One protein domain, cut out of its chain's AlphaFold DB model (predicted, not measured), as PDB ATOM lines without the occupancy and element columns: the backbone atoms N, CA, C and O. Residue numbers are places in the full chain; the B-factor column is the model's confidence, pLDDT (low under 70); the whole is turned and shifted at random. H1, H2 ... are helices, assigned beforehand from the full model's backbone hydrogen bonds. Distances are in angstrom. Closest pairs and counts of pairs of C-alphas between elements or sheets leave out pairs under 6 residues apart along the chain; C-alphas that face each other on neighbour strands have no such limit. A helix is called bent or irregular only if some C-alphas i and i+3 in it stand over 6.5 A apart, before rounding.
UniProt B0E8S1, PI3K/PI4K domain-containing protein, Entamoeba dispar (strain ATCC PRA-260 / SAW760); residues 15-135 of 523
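Overview. This is residues 15 to 135 of the 523 residues of the protein "PI3K/PI4K domain-containing protein" of Entamoeba dispar (strain ATCC PRA-260 / SAW760) (UniProt B0E8S1). An all-helix domain is built round one long helix, H4, in its middle: H2 and H3 run along one side of it as a loose three-helix bundle, up and down, while H6 and H8 pack on its other side, H6 on its residues 63 to 66 and H8 on its residues 70 to 75. H5 folds back from the last residues of H4 and packs on both H3 and H8, while H1, next to H2, and H7, near H6 and H8, lie towards the two ends of the longest axis. The printed part has 121 residues with eight named helices, H1 to H8 in that order along the chain, and no named strand. It is compact, with a radius of gyration of the C-alphas of 13.8 A, and its spans of 43 by 29 by 25 A are only just elongated.

Arrangement. H1, residues 15 to 22, and H2, residues 28 to 37, form a helical hairpin; they only just touch, with 3 pairs of C-alphas within 8 A, the closest being those of Phe 17 and Glu 30, 6.4 A apart. Their tilt of 33 degrees, opposite ways, is shallow, only just short of steep. H3, residues 39 to 55, is irregular, with C-alphas 44 and 47 at 7.4 A, and has a kink of 54 degrees near residue 46. H2 and H3 touch only at the corner, with residues 41 to 42 of H3 alone; the closest C-alphas, of Tyr 35 and Phe 42, are 5.1 A apart. H4, residues 60 to 75, is the hub, touching five helices. With H2 and H3 it makes an up and down bundle, each helix running against the one before it. H2 touches H4 at a shallow tilt of 26 degrees, the same way, closest at the C-alphas of Pro 28 and Leu 65, 5.4 A. H3 and H4, a helical hairpin, only just touch, with 3 pairs of C-alphas within 8 A; the closest are those of Thr 53 and Lys 62, 6.4 A. H5, residues 77 to 87, touches H4 only at the corner, but touches H3 at a steep tilt of 41 degrees, with the C-alphas of Ile 43 and Val 79 closest at 6.2 A. H6, residues 98 to 107, touches H4 at 70.4 degrees, only just about perpendicular, with the C-alphas of Phe 63 and Tyr 103 closest at 6.3 A. H7, residues 110 to 117, touches no helix; its closest C-alpha pair with H6 is Lys 113 and Thr 105, 7.2 A. H8, residues 124 to 133, touches H4 at a steep tilt of 58 degrees, with the C-alphas of Ser 74 and Ile 129 closest at 5.1 A. H8 also touches H5, at a shallow tilt of 15 degrees, opposite ways, with the C-alphas of Met 84 and Val 126 closest at 6.7 A. Every O i to N i+4 pair is within hydrogen-bond range in H1, H2, H4, H5, H6, H7 and H8; in H3 it is 11 of 13.

Along the chain. H1 begins at C-alpha 15, (16.294, -5.035, 42.239). H3 is the longest helix, 23.2 A from first to last C-alpha, and H4 measures 22.6 A, beginning at C-alpha 60, (-3.859, -9.548, 27.387). H5 measures 15.0 A, and H8 ends at C-alpha 133, (-4.610, -28.631, 40.691).

Size, cuts and confidence. The two C-alphas farthest apart are those of Tyr 15 and Glu 111, 43.6 A. The printed part has no cut and no long link; H5 to H6, with 10 residues between them, is a short one. The mean pLDDT of the printed part is 89.1, and residues 110 to 121 are under 70.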
ATOM      1  N   TYR A  15      16.423  -6.426  42.648       95.06
ATOM      2  CA  TYR A  15      16.294  -5.035  42.239       95.06
ATOM      3  C   TYR A  15      15.652  -4.917  40.853       95.06
ATOM      4  O   TYR A  15      14.775  -4.081  40.679       95.06
ATOM      5  N   HIS A  16      16.028  -5.769  39.892       95.69
ATOM      6  CA  HIS A  16      15.415  -5.794  38.562       95.69
ATOM      7  C   HIS A  16      13.922  -6.116  38.645       95.69
ATOM      8  O   HIS A  16      13.114  -5.401  38.071       95.69
ATOM      9  N   PHE A  17      13.524  -7.134  39.415       97.38
ATOM     10  CA  PHE A  17      12.104  -7.451  39.609       97.38
ATOM     11  C   PHE A  17      11.304  -6.257  40.157       97.38
ATOM     12  O   PHE A  17      10.241  -5.924  39.636       97.38
ATOM     13  N   LEU A  18      11.832  -5.577  41.178       97.94
ATOM     14  CA  LEU A  18      11.199  -4.378  41.727       97.94
ATOM     15  C   LEU A  18      11.232  -3.208  40.737       97.94
ATOM     16  O   LEU A  18      10.311  -2.395  40.716       97.94
ATOM     17  N   PHE A  19      12.276  -3.113  39.914       97.06
ATOM     18  CA  PHE A  19      12.419  -2.065  38.911       97.06
ATOM     19  C   PHE A  19      11.348  -2.207  37.834       97.06
ATOM     20  O   PHE A  19      10.653  -1.233  37.557       97.06
ATOM     21  N   GLU A  20      11.126  -3.421  37.332       97.81
ATOM     22  CA  GLU A  20      10.057  -3.708  36.374       97.81
ATOM     23  C   GLU A  20       8.660  -3.423  36.954       97.81
ATOM     24  O   GLU A  20       7.798  -2.889  36.260       97.81
ATOM     25  N   ILE A  21       8.432  -3.691  38.249       97.81
ATOM     26  CA  ILE A  21       7.197  -3.255  38.932       97.81
ATOM     27  C   ILE A  21       7.086  -1.730  38.927       97.81
ATOM     28  O   ILE A  21       6.021  -1.183  38.649       97.81
ATOM     29  N   SER A  22       8.172  -1.026  39.248       97.44
ATOM     30  CA  SER A  22       8.162   0.438  39.332       97.44
ATOM     31  C   SER A  22       7.971   1.135  37.979       97.44
ATOM     32  O   SER A  22       7.530   2.282  37.942       97.44
ATOM     33  N   MET A  23       8.305   0.444  36.889       97.12
ATOM     34  CA  MET A  23       8.202   0.927  35.512       97.12
ATOM     35  C   MET A  23       6.912   0.476  34.812       97.12
ATOM     36  O   MET A  23       6.739   0.774  33.632       97.12
ATOM     37  N   ASP A  24       6.024  -0.233  35.519       95.81
ATOM     38  CA  ASP A  24       4.818  -0.852  34.956       95.81
ATOM     39  C   ASP A  24       5.111  -1.780  33.759       95.81
ATOM     40  O   ASP A  24       4.357  -1.859  32.789       95.81
ATOM     41  N   SER A  25       6.232  -2.505  33.839       96.62
ATOM     42  CA  SER A  25       6.750  -3.380  32.783       96.62
ATOM     43  C   SER A  25       6.999  -4.828  33.224       96.62
ATOM     44  O   SER A  25       7.502  -5.622  32.434       96.62
ATOM     45  N   LEU A  26       6.599  -5.218  34.442       97.62
ATOM     46  CA  LEU A  26       6.799  -6.574  34.975       97.62
ATOM     47  C   LEU A  26       6.181  -7.646  34.073       97.62
ATOM     48  O   LEU A  26       4.962  -7.824  34.065       97.62
ATOM     49  N   GLU A  27       6.981  -8.422  33.351       97.25
ATOM     50  CA  GLU A  27       6.427  -9.504  32.548       97.25
ATOM     51  C   GLU A  27       6.172 -10.775  33.393       97.25
ATOM     52  O   GLU A  27       6.726 -10.993  34.480       97.25
ATOM     53  N   PRO A  28       5.319 -11.690  32.900       97.69
ATOM     54  CA  PRO A  28       5.054 -12.957  33.579       97.69
ATOM     55  C   PRO A  28       6.302 -13.841  33.800       97.69
ATOM     56  O   PRO A  28       6.338 -14.679  34.714       97.69
ATOM     57  N   LYS A  29       7.348 -13.677  32.975       96.38
ATOM     58  CA  LYS A  29       8.597 -14.445  33.105       96.38
ATOM     59  C   LYS A  29       9.392 -14.009  34.341       96.38
ATOM     60  O   LYS A  29       9.914 -14.890  35.017       96.38
ATOM     61  N   GLU A  30       9.422 -12.721  34.685       97.12
ATOM     62  CA  GLU A  30      10.097 -12.191  35.877       97.12
ATOM     63  C   GLU A  30       9.414 -12.691  37.154       97.12
ATOM     64  O   GLU A  30      10.088 -13.130  38.085       97.12
ATOM     65  N   VAL A  31       8.075 -12.727  37.171       97.56
ATOM     66  CA  VAL A  31       7.286 -13.309  38.276       97.56
ATOM     67  C   VAL A  31       7.657 -14.782  38.480       97.56
ATOM     68  O   VAL A  31       7.928 -15.229  39.597       97.56
ATOM     69  N   SER A  32       7.733 -15.541  37.384       97.00
ATOM     70  CA  SER A  32       8.137 -16.950  37.415       97.00
ATOM     71  C   SER A  32       9.602 -17.139  37.824       97.00
ATOM     72  O   SER A  32       9.930 -18.132  38.474       97.00
ATOM     73  N   GLN A  33      10.494 -16.227  37.428       95.88
ATOM     74  CA  GLN A  33      11.911 -16.252  37.793       95.88
ATOM     75  C   GLN A  33      12.107 -15.990  39.287       95.88
ATOM     76  O   GLN A  33      12.855 -16.740  39.908       95.88
ATOM     77  N   LEU A  34      11.393 -15.019  39.870       96.06
ATOM     78  CA  LEU A  34      11.429 -14.757  41.312       96.06
ATOM     79  C   LEU A  34      11.035 -16.007  42.105       96.06
ATOM     80  O   LEU A  34      11.777 -16.437  42.985       96.06
ATOM     81  N   TYR A  35       9.908 -16.628  41.742       96.31
ATOM     82  CA  TYR A  35       9.446 -17.868  42.370       96.31
ATOM     83  C   TYR A  35      10.469 -19.007  42.257       96.31
ATOM     84  O   TYR A  35      10.748 -19.686  43.243       96.31
ATOM     85  N   LYS A  36      11.052 -19.212  41.070       95.50
ATOM     86  CA  LYS A  36      12.057 -20.266  40.846       95.50
ATOM     87  C   LYS A  36      13.360 -20.017  41.597       95.50
ATOM     88  O   LYS A  36      14.020 -20.980  41.972       95.50
ATOM     89  N   PHE A  37      13.746 -18.755  41.763       94.50
ATOM     90  CA  PHE A  37      14.947 -18.385  42.496       94.50
ATOM     91  C   PHE A  37      14.775 -18.589  44.000       94.50
ATOM     92  O   PHE A  37      15.615 -19.217  44.639       94.50
ATOM     93  N   SER A  38      13.685 -18.070  44.565       93.75
ATOM     94  CA  SER A  38      13.372 -18.221  45.980       93.75
ATOM     95  C   SER A  38      11.865 -18.131  46.204       93.75
ATOM     96  O   SER A  38      11.263 -17.059  46.137       93.75
ATOM     97  N   GLU A  39      11.260 -19.275  46.526       93.94
ATOM     98  CA  GLU A  39       9.853 -19.364  46.918       93.94
ATOM     99  C   GLU A  39       9.551 -18.479  48.142       93.94
ATOM    100  O   GLU A  39       8.513 -17.824  48.188       93.94
ATOM    101  N   GLU A  40      10.470 -18.407  49.109       92.06
ATOM    102  CA  GLU A  40      10.336 -17.571  50.310       92.06
ATOM    103  C   GLU A  40      10.318 -16.078  49.961       92.06
ATOM    104  O   GLU A  40       9.460 -15.332  50.438       92.06
ATOM    105  N   LEU A  41      11.218 -15.643  49.073       93.38
ATOM    106  CA  LEU A  41      11.253 -14.261  48.599       93.38
ATOM    107  C   LEU A  41       9.998 -13.920  47.787       93.38
ATOM    108  O   LEU A  41       9.434 -12.838  47.950       93.38
ATOM    109  N   PHE A  42       9.518 -14.851  46.960       95.81
ATOM    110  CA  PHE A  42       8.256 -14.694  46.243       95.81
ATOM    111  C   PHE A  42       7.072 -14.537  47.204       95.81
ATOM    112  O   PHE A  42       6.278 -13.620  47.035       95.81
ATOM    113  N   ILE A  43       6.970 -15.371  48.244       94.56
ATOM    114  CA  ILE A  43       5.923 -15.273  49.275       94.56
ATOM    115  C   ILE A  43       5.979 -13.922  49.998       94.56
ATOM    116  O   ILE A  43       4.931 -13.315  50.232       94.56
ATOM    117  N   LYS A  44       7.185 -13.427  50.307       94.19
ATOM    118  CA  LYS A  44       7.397 -12.104  50.911       94.19
ATOM    119  C   LYS A  44       6.864 -10.980  50.016       94.19
ATOM    120  O   LYS A  44       6.146 -10.112  50.500       94.19
ATOM    121  N   TYR A  45       7.142 -11.030  48.713       96.25
ATOM    122  CA  TYR A  45       6.710 -10.022  47.732       96.25
ATOM    123  C   TYR A  45       5.361 -10.306  47.056       96.25
ATOM    124  O   TYR A  45       4.908  -9.522  46.214       96.25
ATOM    125  N   LEU A  46       4.678 -11.385  47.431       96.00
ATOM    126  CA  LEU A  46       3.367 -11.734  46.900       96.00
ATOM    127  C   LEU A  46       2.335 -10.608  47.096       96.00
ATOM    128  O   LEU A  46       1.658 -10.293  46.120       96.00
ATOM    129  N   PRO A  47       2.235  -9.930  48.261       95.25
ATOM    130  CA  PRO A  47       1.302  -8.814  48.433       95.25
ATOM    131  C   PRO A  47       1.538  -7.674  47.427       95.25
ATOM    132  O   PRO A  47       0.586  -7.167  46.830       95.25
ATOM    133  N   LEU A  48       2.804  -7.319  47.175       96.75
ATOM    134  CA  LEU A  48       3.176  -6.323  46.164       96.75
ATOM    135  C   LEU A  48       2.803  -6.799  44.752       96.75
ATOM    136  O   LEU A  48       2.228  -6.042  43.977       96.75
ATOM    137  N   THR A  49       3.085  -8.063  44.434       97.25
ATOM    138  CA  THR A  49       2.804  -8.660  43.117       97.25
ATOM    139  C   THR A  49       1.301  -8.721  42.820       97.25
ATOM    140  O   THR A  49       0.873  -8.431  41.700       97.25
ATOM    141  N   LEU A  50       0.482  -9.067  43.821       96.00
ATOM    142  CA  LEU A  50      -0.981  -9.049  43.720       96.00
ATOM    143  C   LEU A  50      -1.496  -7.622  43.501       96.00
ATOM    144  O   LEU A  50      -2.307  -7.407  42.600       96.00
ATOM    145  N   SER A  51      -0.981  -6.656  44.269       95.12
ATOM    146  CA  SER A  51      -1.360  -5.240  44.156       95.12
ATOM    147  C   SER A  51      -1.003  -4.677  42.778       95.12
ATOM    148  O   SER A  51      -1.856  -4.101  42.105       95.12
ATOM    149  N   TYR A  52       0.218  -4.949  42.306       97.00
ATOM    150  CA  TYR A  52       0.679  -4.586  40.968       97.00
ATOM    151  C   TYR A  52      -0.222  -5.169  39.882       97.00
ATOM    152  O   TYR A  52      -0.676  -4.446  39.001       97.00
ATOM    153  N   THR A  53      -0.515  -6.471  39.952       96.69
ATOM    154  CA  THR A  53      -1.350  -7.150  38.952       96.69
ATOM    155  C   THR A  53      -2.758  -6.559  38.937       96.69
ATOM    156  O   THR A  53      -3.328  -6.349  37.867       96.69
ATOM    157  N   SER A  54      -3.311  -6.248  40.112       93.56
ATOM    158  CA  SER A  54      -4.627  -5.620  40.237       93.56
ATOM    159  C   SER A  54      -4.662  -4.219  39.620       93.56
ATOM    160  O   SER A  54      -5.661  -3.877  38.984       93.56
ATOM    161  N   SER A  55      -3.578  -3.441  39.760       93.75
ATOM    162  CA  SER A  55      -3.489  -2.063  39.257       93.75
ATOM    163  C   SER A  55      -3.299  -1.944  37.746       93.75
ATOM    164  O   SER A  55      -3.436  -0.847  37.222       93.75
ATOM    165  N   GLN A  56      -2.944  -3.026  37.047       95.19
ATOM    166  CA  GLN A  56      -2.719  -2.966  35.601       95.19
ATOM    167  C   GLN A  56      -4.012  -2.700  34.828       95.19
ATOM    168  O   GLN A  56      -5.094  -3.138  35.232       95.19
ATOM    169  N   ASP A  57      -3.886  -2.056  33.670       92.19
ATOM    170  CA  ASP A  57      -4.999  -1.863  32.747       92.19
ATOM    171  C   ASP A  57      -5.531  -3.195  32.199       92.19
ATOM    172  O   ASP A  57      -4.822  -4.203  32.078       92.19
ATOM    173  N   ARG A  58      -6.816  -3.204  31.833       86.12
ATOM    174  CA  ARG A  58      -7.467  -4.379  31.248       86.12
ATOM    175  C   ARG A  58      -6.805  -4.751  29.921       86.12
ATOM    176  O   ARG A  58      -6.712  -3.938  29.007       86.12
ATOM    177  N   GLY A  59      -6.443  -6.023  29.767       92.00
ATOM    178  CA  GLY A  59      -5.947  -6.539  28.495       92.00
ATOM    179  C   GLY A  59      -5.206  -7.863  28.615       92.00
ATOM    180  O   GLY A  59      -5.126  -8.464  29.688       92.00
ATOM    181  N   LYS A  60      -4.628  -8.297  27.487       92.62
ATOM    182  CA  LYS A  60      -3.859  -9.548  27.387       92.62
ATOM    183  C   LYS A  60      -2.734  -9.614  28.423       92.62
ATOM    184  O   LYS A  60      -2.531 -10.653  29.033       92.62
ATOM    185  N   TYR A  61      -2.040  -8.502  28.641       94.69
ATOM    186  CA  TYR A  61      -0.939  -8.416  29.597       94.69
ATOM    187  C   TYR A  61      -1.373  -8.778  31.031       94.69
ATOM    188  O   TYR A  61      -0.826  -9.709  31.621       94.69
ATOM    189  N   LYS A  62      -2.431  -8.137  31.550       95.50
ATOM    190  CA  LYS A  62      -3.008  -8.442  32.870       95.50
ATOM    191  C   LYS A  62      -3.483  -9.896  32.980       95.50
ATOM    192  O   LYS A  62      -3.295 -10.532  34.014       95.50
ATOM    193  N   PHE A  63      -4.043 -10.453  31.905       95.19
ATOM    194  CA  PHE A  63      -4.479 -11.855  31.872       95.19
ATOM    195  C   PHE A  63      -3.307 -12.841  31.962       95.19
ATOM    196  O   PHE A  63      -3.406 -13.838  32.671       95.19
ATOM    197  N   GLU A  64      -2.179 -12.565  31.305       96.69
ATOM    198  CA  GLU A  64      -0.987 -13.416  31.424       96.69
ATOM    199  C   GLU A  64      -0.349 -13.343  32.824       96.69
ATOM    200  O   GLU A  64       0.186 -14.345  33.314       96.69
ATOM    201  N   LEU A  65      -0.452 -12.194  33.506       97.25
ATOM    202  CA  LEU A  65      -0.073 -12.073  34.917       97.25
ATOM    203  C   LEU A  65      -0.988 -12.916  35.815       97.25
ATOM    204  O   LEU A  65      -0.484 -13.696  36.627       97.25
ATOM    205  N   PHE A  66      -2.314 -12.840  35.629       96.69
ATOM    206  CA  PHE A  66      -3.262 -13.708  36.336       96.69
ATOM    207  C   PHE A  66      -2.940 -15.185  36.123       96.69
ATOM    208  O   PHE A  66      -2.788 -15.925  37.097       96.69
ATOM    209  N   ARG A  67      -2.761 -15.605  34.865       96.12
ATOM    210  CA  ARG A  67      -2.429 -16.991  34.519       96.12
ATOM    211  C   ARG A  67      -1.144 -17.451  35.201       96.12
ATOM    212  O   ARG A  67      -1.089 -18.563  35.724       96.12
ATOM    213  N   THR A  68      -0.118 -16.605  35.232       97.69
ATOM    214  CA  THR A  68       1.151 -16.929  35.896       97.69
ATOM    215  C   THR A  68       0.997 -17.087  37.402       97.69
ATOM    216  O   THR A  68       1.485 -18.073  37.950       97.69
ATOM    217  N   LEU A  69       0.276 -16.187  38.073       97.25
ATOM    218  CA  LEU A  69       0.016 -16.297  39.512       97.25
ATOM    219  C   LEU A  69      -0.796 -17.549  39.857       97.25
ATOM    220  O   LEU A  69      -0.444 -18.274  40.788       97.25
ATOM    221  N   VAL A  70      -1.834 -17.842  39.070       95.75
ATOM    222  CA  VAL A  70      -2.644 -19.058  39.220       95.75
ATOM    223  C   VAL A  70      -1.777 -20.309  39.047       95.75
ATOM    224  O   VAL A  70      -1.850 -21.231  39.859       95.75
ATOM    225  N   LYS A  71      -0.912 -20.335  38.026       96.31
ATOM    226  CA  LYS A  71       0.011 -21.448  37.772       96.31
ATOM    227  C   LYS A  71       1.025 -21.638  38.902       96.31
ATOM    228  O   LYS A  71       1.314 -22.768  39.274       96.31
ATOM    229  N   ILE A  72       1.585 -20.559  39.448       97.44
ATOM    230  CA  ILE A  72       2.514 -20.660  40.583       97.44
ATOM    231  C   ILE A  72       1.778 -21.207  41.813       97.44
ATOM    232  O   ILE A  72       2.277 -22.134  42.452       97.44
ATOM    233  N   GLY A  73       0.575 -20.703  42.104       95.44
ATOM    234  CA  GLY A  73      -0.258 -21.198  43.201       95.44
ATOM    235  C   GLY A  73      -0.661 -22.670  43.052       95.44
ATOM    236  O   GLY A  73      -0.729 -23.386  44.047       95.44
ATOM    237  N   SER A  74      -0.886 -23.166  41.829       94.38
ATOM    238  CA  SER A  74      -1.252 -24.579  41.624       94.38
ATOM    239  C   SER A  74      -0.066 -25.527  41.838       94.38
ATOM    240  O   SER A  74      -0.247 -26.663  42.292       94.38
ATOM    241  N   ILE A  75       1.155 -25.042  41.588       95.19
ATOM    242  CA  ILE A  75       2.405 -25.779  41.800       95.19
ATOM    243  C   ILE A  75       2.814 -25.755  43.281       95.19
ATOM    244  O   ILE A  75       3.115 -26.809  43.841       95.19
ATOM    245  N   SER A  76       2.806 -24.585  43.927       94.44
ATOM    246  CA  SER A  76       3.283 -24.415  45.304       94.44
ATOM    247  C   SER A  76       2.147 -24.345  46.323       94.44
ATOM    248  O   SER A  76       1.366 -23.393  46.363       94.44
ATOM    249  N   MET A  77       2.133 -25.314  47.243       92.38
ATOM    250  CA  MET A  77       1.226 -25.291  48.390       92.38
ATOM    251  C   MET A  77       1.505 -24.103  49.328       92.38
ATOM    252  O   MET A  77       0.567 -23.524  49.862       92.38
ATOM    253  N   LYS A  78       2.770 -23.692  49.511       93.69
ATOM    254  CA  LYS A  78       3.102 -22.544  50.374       93.69
ATOM    255  C   LYS A  78       2.546 -21.237  49.809       93.69
ATOM    256  O   LYS A  78       1.994 -20.432  50.557       93.69
ATOM    257  N   VAL A  79       2.657 -21.045  48.493       94.94
ATOM    258  CA  VAL A  79       2.079 -19.882  47.808       94.94
ATOM    259  C   VAL A  79       0.558 -19.904  47.909       94.94
ATOM    260  O   VAL A  79      -0.024 -18.881  48.260       94.94
ATOM    261  N   LEU A  80      -0.089 -21.049  47.663       93.81
ATOM    262  CA  LEU A  80      -1.542 -21.179  47.808       93.81
ATOM    263  C   LEU A  80      -2.006 -20.826  49.228       93.81
ATOM    264  O   LEU A  80      -2.880 -19.975  49.375       93.81
ATOM    265  N   LEU A  81      -1.382 -21.393  50.265       92.44
ATOM    266  CA  LEU A  81      -1.705 -21.072  51.662       92.44
ATOM    267  C   LEU A  81      -1.534 -19.578  51.952       92.44
ATOM    268  O   LEU A  81      -2.388 -18.972  52.600       92.44
ATOM    269  N   ARG A  82      -0.475 -18.948  51.423       92.56
ATOM    270  CA  ARG A  82      -0.291 -17.501  51.563       92.56
ATOM    271  C   ARG A  82      -1.402 -16.717  50.865       92.56
ATOM    272  O   ARG A  82      -1.887 -15.748  51.439       92.56
ATOM    273  N   ILE A  83      -1.824 -17.122  49.665       92.62
ATOM    274  CA  ILE A  83      -2.953 -16.504  48.950       92.62
ATOM    275  C   ILE A  83      -4.252 -16.664  49.745       92.62
ATOM    276  O   ILE A  83      -5.011 -15.704  49.828       92.62
ATOM    277  N   MET A  84      -4.499 -17.828  50.352       91.06
ATOM    278  CA  MET A  84      -5.676 -18.064  51.198       91.06
ATOM    279  C   MET A  84      -5.681 -17.113  52.400       91.06
ATOM    280  O   MET A  84      -6.660 -16.405  52.616       91.06
ATOM    281  N   ILE A  85      -4.558 -16.984  53.116       90.38
ATOM    282  CA  ILE A  85      -4.432 -16.028  54.230       90.38
ATOM    283  C   ILE A  85      -4.627 -14.582  53.750       90.38
ATOM    284  O   ILE A  85      -5.372 -13.821  54.363       90.38
ATOM    285  N   LEU A  86      -3.999 -14.185  52.639       88.50
ATOM    286  CA  LEU A  86      -4.160 -12.840  52.075       88.50
ATOM    287  C   LEU A  86      -5.582 -12.582  51.558       88.50
ATOM    288  O   LEU A  86      -6.015 -11.435  51.545       88.50
ATOM    289  N   HIS A  87      -6.325 -13.612  51.152       84.81
ATOM    290  CA  HIS A  87      -7.730 -13.471  50.781       84.81
ATOM    291  C   HIS A  87      -8.610 -13.118  51.980       84.81
ATOM    292  O   HIS A  87      -9.472 -12.248  51.860       84.81
ATOM    293  N   HIS A  88      -8.332 -13.701  53.149       79.31
ATOM    294  CA  HIS A  88      -8.923 -13.273  54.420       79.31
ATOM    295  C   HIS A  88      -8.455 -11.880  54.860       79.31
ATOM    296  O   HIS A  88      -8.568 -11.549  56.030       79.31
ATOM    297  N   ASN A  89      -7.892 -11.062  53.972       79.00
ATOM    298  CA  ASN A  89      -7.645  -9.655  54.214       79.00
ATOM    299  C   ASN A  89      -8.403  -8.839  53.175       79.00
ATOM    300  O   ASN A  89      -8.284  -9.061  51.965       79.00
ATOM    301  N   LYS A  90      -9.145  -7.833  53.640       75.12
ATOM    302  CA  LYS A  90      -9.791  -6.869  52.743       75.12
ATOM    303  C   LYS A  90      -8.739  -6.274  51.790       75.12
ATOM    304  O   LYS A  90      -7.623  -5.960  52.199       75.12
ATOM    305  N   ASN A  91      -9.094  -6.130  50.516       76.31
ATOM    306  CA  ASN A  91      -8.329  -5.410  49.488       76.31
ATOM    307  C   ASN A  91      -6.913  -5.924  49.123       76.31
ATOM    308  O   ASN A  91      -6.244  -5.254  48.347       76.31
ATOM    309  N   TYR A  92      -6.454  -7.099  49.580       80.56
ATOM    310  CA  TYR A  92      -5.186  -7.695  49.090       80.56
ATOM    311  C   TYR A  92      -5.357  -8.684  47.934       80.56
ATOM    312  O   TYR A  92      -4.388  -9.055  47.272       80.56
ATOM    313  N   CYS A  93      -6.586  -9.135  47.686       85.25
ATOM    314  CA  CYS A  93      -6.881 -10.140  46.677       85.25
ATOM    315  C   CYS A  93      -7.740  -9.557  45.549       85.25
ATOM    316  O   CYS A  93      -8.831  -9.046  45.790       85.25
ATOM    317  N   PHE A  94      -7.309  -9.733  44.299       89.38
ATOM    318  CA  PHE A  94      -8.066  -9.309  43.113       89.38
ATOM    319  C   PHE A  94      -9.186 -10.285  42.707       89.38
ATOM    320  O   PHE A  94      -9.779 -10.126  41.640       89.38
ATOM    321  N   CYS A  95      -9.499 -11.295  43.529       86.44
ATOM    322  CA  CYS A  95     -10.500 -12.329  43.225       86.44
ATOM    323  C   CYS A  95     -11.909 -11.786  42.922       86.44
ATOM    324  O   CYS A  95     -12.686 -12.445  42.234       86.44
ATOM    325  N   LYS A  96     -12.238 -10.591  43.422       85.88
ATOM    326  CA  LYS A  96     -13.515  -9.903  43.170       85.88
ATOM    327  C   LYS A  96     -13.418  -8.847  42.063       85.88
ATOM    328  O   LYS A  96     -14.417  -8.208  41.751       85.88
ATOM    329  N   SER A  97     -12.237  -8.644  41.474       89.38
ATOM    330  CA  SER A  97     -12.071  -7.684  40.383       89.38
ATOM    331  C   SER A  97     -12.804  -8.166  39.134       89.38
ATOM    332  O   SER A  97     -12.745  -9.341  38.765       89.38
ATOM    333  N   HIS A  98     -13.483  -7.241  38.461       90.62
ATOM    334  CA  HIS A  98     -14.226  -7.534  37.240       90.62
ATOM    335  C   HIS A  98     -13.334  -8.163  36.154       90.62
ATOM    336  O   HIS A  98     -13.737  -9.130  35.511       90.62
ATOM    337  N   ASP A  99     -12.099  -7.680  35.993       91.25
ATOM    338  CA  ASP A  99     -11.156  -8.228  35.011       91.25
ATOM    339  C   ASP A  99     -10.779  -9.681  35.310       91.25
ATOM    340  O   ASP A  99     -10.661 -10.488  34.390       91.25
ATOM    341  N   PHE A 100     -10.612 -10.037  36.588       92.00
ATOM    342  CA  PHE A 100     -10.301 -11.411  36.968       92.00
ATOM    343  C   PHE A 100     -11.498 -12.348  36.758       92.00
ATOM    344  O   PHE A 100     -11.328 -13.462  36.271       92.00
ATOM    345  N   LEU A 101     -12.722 -11.886  37.035       90.38
ATOM    346  CA  LEU A 101     -13.944 -12.639  36.725       90.38
ATOM    347  C   LEU A 101     -14.093 -12.896  35.219       90.38
ATOM    348  O   LEU A 101     -14.493 -13.985  34.798       90.38
ATOM    349  N   GLN A 102     -13.728 -11.919  34.387       89.06
ATOM    350  CA  GLN A 102     -13.683 -12.103  32.937       89.06
ATOM    351  C   GLN A 102     -12.594 -13.083  32.502       89.06
ATOM    352  O   GLN A 102     -12.850 -13.903  31.624       89.06
ATOM    353  N   TYR A 103     -11.409 -13.020  33.114       88.94
ATOM    354  CA  TYR A 103     -10.335 -13.988  32.879       88.94
ATOM    355  C   TYR A 103     -10.804 -15.418  33.175       88.94
ATOM    356  O   TYR A 103     -10.689 -16.287  32.316       88.94
ATOM    357  N   ILE A 104     -11.432 -15.639  34.332       87.12
ATOM    358  CA  ILE A 104     -12.027 -16.932  34.687       87.12
ATOM    359  C   ILE A 104     -13.032 -17.374  33.619       87.12
ATOM    360  O   ILE A 104     -12.983 -18.503  33.141       87.12
ATOM    361  N   THR A 105     -13.917 -16.464  33.200       85.81
ATOM    362  CA  THR A 105     -14.935 -16.732  32.173       85.81
ATOM    363  C   THR A 105     -14.317 -17.104  30.818       85.81
ATOM    364  O   THR A 105     -14.945 -17.813  30.035       85.81
ATOM    365  N   TYR A 106     -13.119 -16.610  30.513       85.50
ATOM    366  CA  TYR A 106     -12.406 -16.908  29.275       85.50
ATOM    367  C   TYR A 106     -11.682 -18.261  29.323       85.50
ATOM    368  O   TYR A 106     -11.707 -18.992  28.338       85.50
ATOM    369  N   GLU A 107     -11.058 -18.601  30.453       84.31
ATOM    370  CA  GLU A 107     -10.268 -19.836  30.595       84.31
ATOM    371  C   GLU A 107     -11.121 -21.088  30.853       84.31
ATOM    372  O   GLU A 107     -10.602 -22.196  30.754       84.31
ATOM    373  N   THR A 108     -12.405 -20.929  31.179       80.81
ATOM    374  CA  THR A 108     -13.328 -22.035  31.492       80.81
ATOM    375  C   THR A 108     -14.434 -22.157  30.438       80.81
ATOM    376  O   THR A 108     -14.952 -21.155  29.929       80.81
ATOM    377  N   SER A 109     -14.828 -23.384  30.090       78.25
ATOM    378  CA  SER A 109     -16.015 -23.649  29.260       78.25
ATOM    379  C   SER A 109     -17.321 -23.371  30.028       78.25
ATOM    380  O   SER A 109     -17.309 -23.168  31.237       78.25
ATOM    381  N   GLN A 110     -18.471 -23.313  29.341       67.25
ATOM    382  CA  GLN A 110     -19.763 -23.031  30.000       67.25
ATOM    383  C   GLN A 110     -20.155 -24.096  31.040       67.25
ATOM    384  O   GLN A 110     -20.612 -23.736  32.118       67.25
ATOM    385  N   GLU A 111     -19.919 -25.378  30.755       67.38
ATOM    386  CA  GLU A 111     -20.201 -26.472  31.698       67.38
ATOM    387  C   GLU A 111     -19.256 -26.423  32.915       67.38
ATOM    388  O   GLU A 111     -19.689 -26.566  34.057       67.38
ATOM    389  N   GLU A 112     -17.976 -26.106  32.695       68.88
ATOM    390  CA  GLU A 112     -16.986 -25.947  33.771       68.88
ATOM    391  C   GLU A 112     -17.263 -24.720  34.655       68.88
ATOM    392  O   GLU A 112     -16.946 -24.735  35.847       68.88
ATOM    393  N   LYS A 113     -17.873 -23.658  34.106       65.62
ATOM    394  CA  LYS A 113     -18.275 -22.470  34.878       65.62
ATOM    395  C   LYS A 113     -19.327 -22.808  35.905       65.62
ATOM    396  O   LYS A 113     -19.179 -22.398  37.052       65.62
ATOM    397  N   GLU A 114     -20.375 -23.521  35.508       63.12
ATOM    398  CA  GLU A 114     -21.426 -23.909  36.444       63.12
ATOM    399  C   GLU A 114     -20.819 -24.743  37.577       63.12
ATOM    400  O   GLU A 114     -21.023 -24.420  38.743       63.12
ATOM    401  N   GLU A 115     -19.945 -25.705  37.274       65.69
ATOM    402  CA  GLU A 115     -19.292 -26.521  38.301       65.69
ATOM    403  C   GLU A 115     -18.333 -25.730  39.216       65.69
ATOM    404  O   GLU A 115     -18.236 -26.015  40.409       65.69
ATOM    405  N   MET A 116     -17.617 -24.736  38.685       66.56
ATOM    406  CA  MET A 116     -16.656 -23.924  39.441       66.56
ATOM    407  C   MET A 116     -17.334 -22.810  40.261       66.56
ATOM    408  O   MET A 116     -16.902 -22.537  41.378       66.56
ATOM    409  N   PHE A 117     -18.408 -22.186  39.762       62.22
ATOM    410  CA  PHE A 117     -19.187 -21.186  40.510       62.22
ATOM    411  C   PHE A 117     -20.128 -21.812  41.553       62.22
ATOM    412  O   PHE A 117     -20.553 -21.121  42.477       62.22
ATOM    413  N   LEU A 118     -20.411 -23.115  41.457       55.09
ATOM    414  CA  LEU A 118     -21.126 -23.879  42.487       55.09
ATOM    415  C   LEU A 118     -20.240 -24.260  43.697       55.09
ATOM    416  O   LEU A 118     -20.736 -24.870  44.643       55.09
ATOM    417  N   LYS A 119     -18.943 -23.912  43.698       56.09
ATOM    418  CA  LYS A 119     -17.945 -24.424  44.652       56.09
ATOM    419  C   LYS A 119     -17.524 -23.407  45.728       56.09
ATOM    420  O   LYS A 119     -16.626 -22.597  45.537       56.09
ATOM    421  N   GLU A 120     -18.199 -23.537  46.868       64.75
ATOM    422  CA  GLU A 120     -17.905 -23.326  48.310       64.75
ATOM    423  C   GLU A 120     -16.826 -22.347  48.839       64.75
ATOM    424  O   GLU A 120     -16.981 -21.927  49.984       64.75
ATOM    425  N   PHE A 121     -15.783 -21.943  48.101       66.94
ATOM    426  CA  PHE A 121     -14.773 -21.004  48.630       66.94
ATOM    427  C   PHE A 121     -15.178 -19.550  48.364       66.94
ATOM    428  O   PHE A 121     -15.640 -19.208  47.273       66.94
ATOM    429  N   GLU A 122     -14.895 -18.649  49.308       79.69
ATOM    430  CA  GLU A 122     -15.179 -17.210  49.155       79.69
ATOM    431  C   GLU A 122     -14.277 -16.515  48.106       79.69
ATOM    432  O   GLU A 122     -14.582 -15.416  47.625       79.69
ATOM    433  N   CYS A 123     -13.166 -17.156  47.722       85.88
ATOM    434  CA  CYS A 123     -12.132 -16.590  46.864       85.88
ATOM    435  C   CYS A 123     -12.089 -17.210  45.468       85.88
ATOM    436  O   CYS A 123     -11.554 -18.302  45.273       85.88
ATOM    437  N   ASN A 124     -12.480 -16.441  44.449       87.81
ATOM    438  CA  ASN A 124     -12.366 -16.888  43.056       87.81
ATOM    439  C   ASN A 124     -10.922 -17.196  42.613       87.81
ATOM    440  O   ASN A 124     -10.718 -18.024  41.731       87.81
ATOM    441  N   LEU A 125      -9.908 -16.543  43.201       89.62
ATOM    442  CA  LEU A 125      -8.505 -16.831  42.874       89.62
ATOM    443  C   LEU A 125      -8.088 -18.201  43.418       89.62
ATOM    444  O   LEU A 125      -7.461 -18.977  42.701       89.62
ATOM    445  N   VAL A 126      -8.477 -18.511  44.655       88.31
ATOM    446  CA  VAL A 126      -8.249 -19.827  45.262       88.31
ATOM    447  C   VAL A 126      -9.015 -20.895  44.484       88.31
ATOM    448  O   VAL A 126      -8.400 -21.879  44.089       88.31
ATOM    449  N   ASN A 127     -10.285 -20.655  44.134       87.88
ATOM    450  CA  ASN A 127     -11.067 -21.560  43.281       87.88
ATOM    451  C   ASN A 127     -10.343 -21.887  41.969       87.88
ATOM    452  O   ASN A 127     -10.187 -23.059  41.630       87.88
ATOM    453  N   MET A 128      -9.824 -20.871  41.271       87.38
ATOM    454  CA  MET A 128      -9.094 -21.067  40.015       87.38
ATOM    455  C   MET A 128      -7.785 -21.854  40.205       87.38
ATOM    456  O   MET A 128      -7.423 -22.693  39.377       87.38
ATOM    457  N   ILE A 129      -7.057 -21.603  41.297       88.81
ATOM    458  CA  ILE A 129      -5.825 -22.336  41.622       88.81
ATOM    459  C   ILE A 129      -6.127 -23.808  41.926       88.81
ATOM    460  O   ILE A 129      -5.446 -24.696  41.408       88.81
ATOM    461  N   ILE A 130      -7.143 -24.066  42.751       86.88
ATOM    462  CA  ILE A 130      -7.560 -25.411  43.159       86.88
ATOM    463  C   ILE A 130      -8.057 -26.205  41.953       86.88
ATOM    464  O   ILE A 130      -7.683 -27.369  41.798       86.88
ATOM    465  N   TRP A 131      -8.857 -25.572  41.089       85.12
ATOM    466  CA  TRP A 131      -9.341 -26.169  39.848       85.12
ATOM    467  C   TRP A 131      -8.172 -26.657  38.986       85.12
ATOM    468  O   TRP A 131      -8.103 -27.837  38.662       85.12
ATOM    469  N   ASN A 132      -7.163 -25.808  38.764       82.44
ATOM    470  CA  ASN A 132      -5.958 -26.187  38.018       82.44
ATOM    471  C   ASN A 132      -5.127 -27.305  38.668       82.44
ATOM    472  O   ASN A 132      -4.295 -27.922  38.000       82.44
ATOM    473  N   LYS A 133      -5.304 -27.559  39.968       86.06
ATOM    474  CA  LYS A 133      -4.610 -28.631  40.691       86.06
ATOM    475  C   LYS A 133      -5.343 -29.979  40.601       86.06
ATOM    476  O   LYS A 133      -4.733 -30.993  40.915       86.06
ATOM    477  N   ASN A 134      -6.619 -30.002  40.192       81.19
ATOM    478  CA  ASN A 134      -7.504 -31.180  40.195       81.19
ATOM    479  C   ASN A 134      -7.677 -31.869  41.571       81.19
ATOM    480  O   ASN A 134      -8.078 -33.029  41.635       81.19
ATOM    481  N   ASN A 135      -7.436 -31.155  42.680       81.62
ATOM    482  CA  ASN A 135      -7.453 -31.702  44.049       81.62
ATOM    483  C   ASN A 135      -8.473 -30.992  44.963       81.62
ATOM    484  O   ASN A 135      -8.161 -30.615  46.089       81.62
TER     485      ASN A 135